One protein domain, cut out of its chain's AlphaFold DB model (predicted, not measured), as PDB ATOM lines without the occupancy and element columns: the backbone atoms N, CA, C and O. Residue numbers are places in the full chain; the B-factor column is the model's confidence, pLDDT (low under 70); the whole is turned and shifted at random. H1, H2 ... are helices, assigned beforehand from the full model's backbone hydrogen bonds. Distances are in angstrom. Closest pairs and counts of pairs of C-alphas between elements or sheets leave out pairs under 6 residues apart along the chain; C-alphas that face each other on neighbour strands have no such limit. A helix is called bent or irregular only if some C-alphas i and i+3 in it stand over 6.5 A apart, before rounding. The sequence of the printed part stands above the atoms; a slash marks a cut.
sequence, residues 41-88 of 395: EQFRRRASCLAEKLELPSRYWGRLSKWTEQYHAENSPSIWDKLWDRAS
ATOM      1  N   GLU A  41      32.032  31.386  25.726       77.88
ATOM      2  CA  GLU A  41      33.227  31.393  26.560       77.88
ATOM      3  C   GLU A  41      32.847  31.362  28.042       77.88
ATOM      4  O   GLU A  41      33.300  30.490  28.790       77.88
ATOM      5  N   GLN A  42      31.949  32.255  28.462       77.69
ATOM      6  CA  GLN A  42      31.445  32.272  29.832       77.69
ATOM      7  C   GLN A  42      30.660  30.995  30.162       77.69
ATOM      8  O   GLN A  42      30.816  30.439  31.256       77.69
ATOM      9  N   PHE A  43      29.854  30.499  29.218       76.88
ATOM     10  CA  PHE A  43      29.119  29.247  29.373       76.88
ATOM     11  C   PHE A  43      30.065  28.055  29.560       76.88
ATOM     12  O   PHE A  43      29.893  27.279  30.500       76.88
ATOM     13  N   ARG A  44      31.117  27.952  28.735       80.06
ATOM     14  CA  ARG A  44      32.118  26.881  28.840       80.06
ATOM     15  C   ARG A  44      32.860  26.917  30.170       80.06
ATOM     16  O   ARG A  44      32.971  25.878  30.811       80.06
ATOM     17  N   ARG A  45      33.293  28.097  30.627       77.19
ATOM     18  CA  ARG A  45      33.963  28.260  31.932       77.19
ATOM     19  C   ARG A  45      33.085  27.765  33.087       77.19
ATOM     20  O   ARG A  45      33.555  27.014  33.939       77.19
ATOM     21  N   ARG A  46      31.798  28.136  33.101       76.56
ATOM     22  CA  ARG A  46      30.848  27.674  34.132       76.56
ATOM     23  C   ARG A  46      30.566  26.177  34.040       76.56
ATOM     24  O   ARG A  46      30.536  25.508  35.068       76.56
ATOM     25  N   ALA A  47      30.387  25.656  32.830       78.38
ATOM     26  CA  ALA A  47      30.143  24.237  32.606       78.38
ATOM     27  C   ALA A  47      31.334  23.373  33.044       78.38
ATOM     28  O   ALA A  47      31.124  22.329  33.647       78.38
ATOM     29  N   SER A  48      32.570  23.808  32.785       77.31
ATOM     30  CA  SER A  48      33.783  23.119  33.245       77.31
ATOM     31  C   SER A  48      33.917  23.129  34.766       77.31
ATOM     32  O   SER A  48      34.127  22.074  35.350       77.31
ATOM     33  N   CYS A  49      33.675  24.271  35.417       74.94
ATOM     34  CA  CYS A  49      33.672  24.363  36.881       74.94
ATOM     35  C   CYS A  49      32.643  23.413  37.529       74.94
ATOM     36  O   CYS A  49      32.906  22.811  38.567       74.94
ATOM     37  N   LEU A  50      31.466  23.250  36.912       72.62
ATOM     38  CA  LEU A  50      30.449  22.303  37.379       72.62
ATOM     39  C   LEU A  50      30.802  20.848  37.062       72.62
ATOM     40  O   LEU A  50      30.528  19.975  37.878       72.62
ATOM     41  N   ALA A  51      31.398  20.580  35.900       76.69
ATOM     42  CA  ALA A  51      31.803  19.235  35.510       76.69
ATOM     43  C   ALA A  51      32.905  18.675  36.418       76.69
ATOM     44  O   ALA A  51      32.849  17.498  36.751       76.69
ATOM     45  N   GLU A  52      33.845  19.517  36.856       74.62
ATOM     46  CA  GLU A  52      34.857  19.152  37.856       74.62
ATOM     47  C   GLU A  52      34.221  18.826  39.210       74.62
ATOM     48  O   GLU A  52      34.542  17.806  39.808       74.62
ATOM     49  N   LYS A  53      33.262  19.642  39.669       70.94
ATOM     50  CA  LYS A  53      32.547  19.410  40.938       70.94
ATOM     51  C   LYS A  53      31.656  18.165  40.937       70.94
ATOM     52  O   LYS A  53      31.378  17.628  42.000       70.94
ATOM     53  N   LEU A  54      31.151  17.768  39.771       67.88
ATOM     54  CA  LEU A  54      30.219  16.647  39.598       67.88
ATOM     55  C   LEU A  54      30.891  15.402  38.993       67.88
ATOM     56  O   LEU A  54      30.183  14.480  38.595       67.88
ATOM     57  N   GLU A  55      32.223  15.403  38.869       78.75
ATOM     58  CA  GLU A  55      33.032  14.307  38.310       78.75
ATOM     59  C   GLU A  55      32.519  13.784  36.950       78.75
ATOM     60  O   GLU A  55      32.527  12.587  36.651       78.75
ATOM     61  N   LEU A  56      32.033  14.690  36.095       73.44
ATOM     62  CA  LEU A  56      31.383  14.297  34.846       73.44
ATOM     63  C   LEU A  56      32.391  13.771  33.804       73.44
ATOM     64  O   LEU A  56      33.483  14.324  33.650       73.44
ATOM     65  N   PRO A  57      32.013  12.765  32.984       74.38
ATOM     66  CA  PRO A  57      32.876  12.240  31.928       74.38
ATOM     67  C   PRO A  57      33.246  13.310  30.900       74.38
ATOM     68  O   PRO A  57      32.380  14.058  30.448       74.38
ATOM     69  N   SER A  58      34.484  13.291  30.400       67.50
ATOM     70  CA  SER A  58      35.049  14.278  29.455       67.50
ATOM     71  C   SER A  58      34.239  14.533  28.168       67.50
ATOM     72  O   SER A  58      34.427  15.552  27.504       67.50
ATOM     73  N   ARG A  59      33.296  13.650  27.810       71.75
ATOM     74  CA  ARG A  59      32.401  13.783  26.643       71.75
ATOM     75  C   ARG A  59      31.118  14.594  26.903       71.75
ATOM     76  O   ARG A  59      30.284  14.685  26.003       71.75
ATOM     77  N   TYR A  60      30.940  15.189  28.087       79.81
ATOM     78  CA  TYR A  60      29.732  15.953  28.439       79.81
ATOM     79  C   TYR A  60      29.485  17.159  27.514       79.81
ATOM     80  O   TYR A  60      28.339  17.457  27.167       79.81
ATOM     81  N   TRP A  61      30.561  17.821  27.071       82.62
ATOM     82  CA  TRP A  61      30.483  19.096  26.358       82.62
ATOM     83  C   TRP A  61      29.689  19.013  25.052       82.62
ATOM     84  O   TRP A  61      28.858  19.875  24.804       82.62
ATOM     85  N   GLY A  62      29.873  17.957  24.253       80.31
ATOM     86  CA  GLY A  62      29.186  17.829  22.961       80.31
ATOM     87  C   GLY A  62      27.666  17.668  23.081       80.31
ATOM     88  O   GLY A  62      26.925  18.146  22.226       80.31
ATOM     89  N   ARG A  63      27.179  17.023  24.153       80.75
ATOM     90  CA  ARG A  63      25.732  16.950  24.431       80.75
ATOM     91  C   ARG A  63      25.215  18.278  24.965       80.75
ATOM     92  O   ARG A  63      24.168  18.740  24.527       80.75
ATOM     93  N   LEU A  64      25.964  18.890  25.882       80.06
ATOM     94  CA  LEU A  64      25.587  20.144  26.521       80.06
ATOM     95  C   LEU A  64      25.537  21.309  25.524       80.06
ATOM     96  O   LEU A  64      24.583  22.080  25.551       80.06
ATOM     97  N   SER A  65      26.521  21.430  24.630       80.62
ATOM     98  CA  SER A  65      26.565  22.498  23.627       80.62
ATOM     99  C   SER A  65      25.400  22.386  22.646       80.62
ATOM    100  O   SER A  65      24.675  23.357  22.460       80.62
ATOM    101  N   LYS A  66      25.144  21.183  22.112       82.31
ATOM    102  CA  LYS A  66      24.024  20.926  21.193       82.31
ATOM    103  C   LYS A  66      22.671  21.199  21.851       82.31
ATOM    104  O   LYS A  66      21.804  21.819  21.244       82.31
ATOM    105  N   TRP A  67      22.501  20.763  23.100       81.62
ATOM    106  CA  TRP A  67      21.297  21.064  23.872       81.62
ATOM    107  C   TRP A  67      21.138  22.573  24.099       81.62
ATOM    108  O   TRP A  67      20.046  23.102  23.935       81.62
ATOM    109  N   THR A  68      22.228  23.281  24.409       80.62
ATOM    110  CA  THR A  68      22.210  24.734  24.651       80.62
ATOM    111  C   THR A  68      21.859  25.518  23.389       80.62
ATOM    112  O   THR A  68      21.104  26.479  23.475       80.62
ATOM    113  N   GLU A  69      22.356  25.104  22.220       81.38
ATOM    114  CA  GLU A  69      21.990  25.697  20.926       81.38
ATOM    115  C   GLU A  69      20.492  25.553  20.645       81.38
ATOM    116  O   GLU A  69      19.829  26.542  20.331       81.38
ATOM    117  N   GLN A  70      19.952  24.343  20.803       80.56
ATOM    118  CA  GLN A  70      18.525  24.069  20.607       80.56
ATOM    119  C   GLN A  70      17.672  24.855  21.604       80.56
ATOM    120  O   GLN A  70      16.751  25.574  21.218       80.56
ATOM    121  N   TYR A  71      18.045  24.806  22.883       77.94
ATOM    122  CA  TYR A  71      17.348  25.516  23.944       77.94
ATOM    123  C   TYR A  71      17.364  27.033  23.725       77.94
ATOM    124  O   TYR A  71      16.333  27.686  23.896       77.94
ATOM    125  N   HIS A  72      18.511  27.603  23.333       79.88
ATOM    126  CA  HIS A  72      18.637  29.032  23.041       79.88
ATOM    127  C   HIS A  72      17.775  29.421  21.838       79.88
ATOM    128  O   HIS A  72      17.044  30.406  21.929       79.88
ATOM    129  N   ALA A  73      17.782  28.640  20.760       78.06
ATOM    130  CA  ALA A  73      16.954  28.919  19.590       78.06
ATOM    131  C   ALA A  73      15.451  28.931  19.926       78.06
ATOM    132  O   ALA A  73      14.726  29.819  19.482       78.06
ATOM    133  N   GLU A  74      14.997  27.983  20.747       79.44
ATOM    134  CA  GLU A  74      13.583  27.823  21.099       79.44
ATOM    135  C   GLU A  74      13.106  28.822  22.165       79.44
ATOM    136  O   GLU A  74      12.000  29.356  22.075       79.44
ATOM    137  N   ASN A  75      13.923  29.095  23.188       78.44
ATOM    138  CA  ASN A  75      13.462  29.786  24.398       78.44
ATOM    139  C   ASN A  75      13.959  31.228  24.527       78.44
ATOM    140  O   ASN A  75      13.350  32.009  25.263       78.44
ATOM    141  N   SER A  76      15.034  31.616  23.837       78.00
ATOM    142  CA  SER A  76      15.665  32.925  24.068       78.00
ATOM    143  C   SER A  76      14.800  34.129  23.733       78.00
ATOM    144  O   SER A  76      14.847  35.073  24.521       78.00
ATOM    145  N   PRO A  77      13.985  34.137  22.657       78.25
ATOM    146  CA  PRO A  77      13.072  35.251  22.408       78.25
ATOM    147  C   PRO A  77      12.103  35.452  23.578       78.25
ATOM    148  O   PRO A  77      12.022  36.536  24.145       78.25
ATOM    149  N   SER A  78      11.472  34.368  24.041       79.12
ATOM    150  CA  SER A  78      10.521  34.416  25.155       79.12
ATOM    151  C   SER A  78      11.178  34.803  26.485       79.12
ATOM    152  O   SER A  78      10.611  35.571  27.264       79.12
ATOM    153  N   ILE A  79      12.381  34.289  26.763       80.25
ATOM    154  CA  ILE A  79      13.156  34.663  27.954       80.25
ATOM    155  C   ILE A  79      13.522  36.148  27.899       80.25
ATOM    156  O   ILE A  79      13.377  36.849  28.904       80.25
ATOM    157  N   TRP A  80      13.972  36.632  26.740       79.19
ATOM    158  CA  TRP A  80      14.371  38.019  26.547       79.19
ATOM    159  C   TRP A  80      13.196  38.980  26.716       79.19
ATOM    160  O   TRP A  80      13.317  39.937  27.481       79.19
ATOM    161  N   ASP A  81      12.044  38.677  26.118       79.00
ATOM    162  CA  ASP A  81      10.821  39.471  26.268       79.00
ATOM    163  C   ASP A  81      10.400  39.565  27.738       79.00
ATOM    164  O   ASP A  81      10.158  40.654  28.262       79.00
ATOM    165  N   LYS A  82      10.422  38.442  28.468       80.06
ATOM    166  CA  LYS A  82      10.106  38.422  29.905       80.06
ATOM    167  C   LYS A  82      11.079  39.256  30.730       80.06
ATOM    168  O   LYS A  82      10.654  40.010  31.611       80.06
ATOM    169  N   LEU A  83      12.382  39.134  30.477       80.06
ATOM    170  CA  LEU A  83      13.402  39.938  31.154       80.06
ATOM    171  C   LEU A  83      13.233  41.429  30.843       80.06
ATOM    172  O   LEU A  83      13.367  42.271  31.736       80.06
ATOM    173  N   TRP A  84      12.884  41.759  29.602       75.94
ATOM    174  CA  TRP A  84      12.657  43.128  29.165       75.94
ATOM    175  C   TRP A  84      11.407  43.747  29.794       75.94
ATOM    176  O   TRP A  84      11.463  44.859  30.337       75.94
ATOM    177  N   ASP A  85      10.300  43.012  29.814       74.44
ATOM    178  CA  ASP A  85       9.069  43.403  30.496       74.44
ATOM    179  C   ASP A  85       9.316  43.652  31.982       74.44
ATOM    180  O   ASP A  85       8.834  44.637  32.555       74.44
ATOM    181  N   ARG A  86      10.124  42.801  32.628       72.31
ATOM    182  CA  ARG A  86      10.546  43.014  34.018       72.31
ATOM    183  C   ARG A  86      11.363  44.287  34.178       72.31
ATOM    184  O   ARG A  86      11.043  45.086  35.057       72.31
ATOM    185  N   ALA A  87      12.374  44.512  33.341       70.06
ATOM    186  CA  ALA A  87      13.187  45.725  33.402       70.06
ATOM    187  C   ALA A  87      12.328  46.990  33.217       70.06
ATOM    188  O   ALA A  87      12.522  47.995  33.907       70.06
ATOM    189  N   SER A  88      11.329  46.929  32.339       63.59
ATOM    190  CA  SER A  88      10.371  48.010  32.100       63.59
ATOM    191  C   SER A  88       9.458  48.253  33.310       63.59
ATOM    192  O   SER A  88       9.323  49.396  33.760       63.59
TER     193      SER A  88
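Overview. This is residues 41 to 88 of the 395 residues of an uncharacterized protein of Phytophthora fragariae (UniProt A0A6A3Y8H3). A long helix H2, bent into arms H2a and H2b, makes most of the length, and the shorter helix H1 folds back over the first arm, H2a, without touching it. Residues 69 to 88 stick out free. The printed part has 48 residues with two named helices, H1 then H2, and no named strand, all helix in class. It is only just loose, close to extended, with a radius of gyration of the C-alphas of 14.0 A and spans of 41 by 19 by 17 A.

Along the chain. H1, residues 41 to 53, begins at C-alpha 41 (33.227, 31.393, 26.560) and is 18.7 A long. H2, residues 60 to 88, was assigned as one helix by its hydrogen bonds but is bent: C-alphas 74 and 77 are 7.6 A apart. Arm H2a, residues 60 to 74, is 21.3 A long; arm H2b, residues 77 to 88, is 16.2 A long and ends at C-alpha 88 (10.371, 48.010, 32.100).

Arrangement. H1 and H2a are near each other, with 13 pairs of C-alphas within 10 A and the closest at 8.1 A. H1 and H2b are apart. H2a and H2b stand at a steep tilt of 67 degrees, only just short of about perpendicular. Every O i to N i+4 pair is within hydrogen-bond range in H1 and H2b, and 10 of 11 in H2a.

Size, cuts and confidence. The C-alphas farthest apart, of Pro 57 and Ser 88, are 42.3 A apart. The printed part has no cut, and the link from H1 to H2 is short. Mean pLDDT of the printed part is 77.1; residues 54, 58 and 88 are under 70.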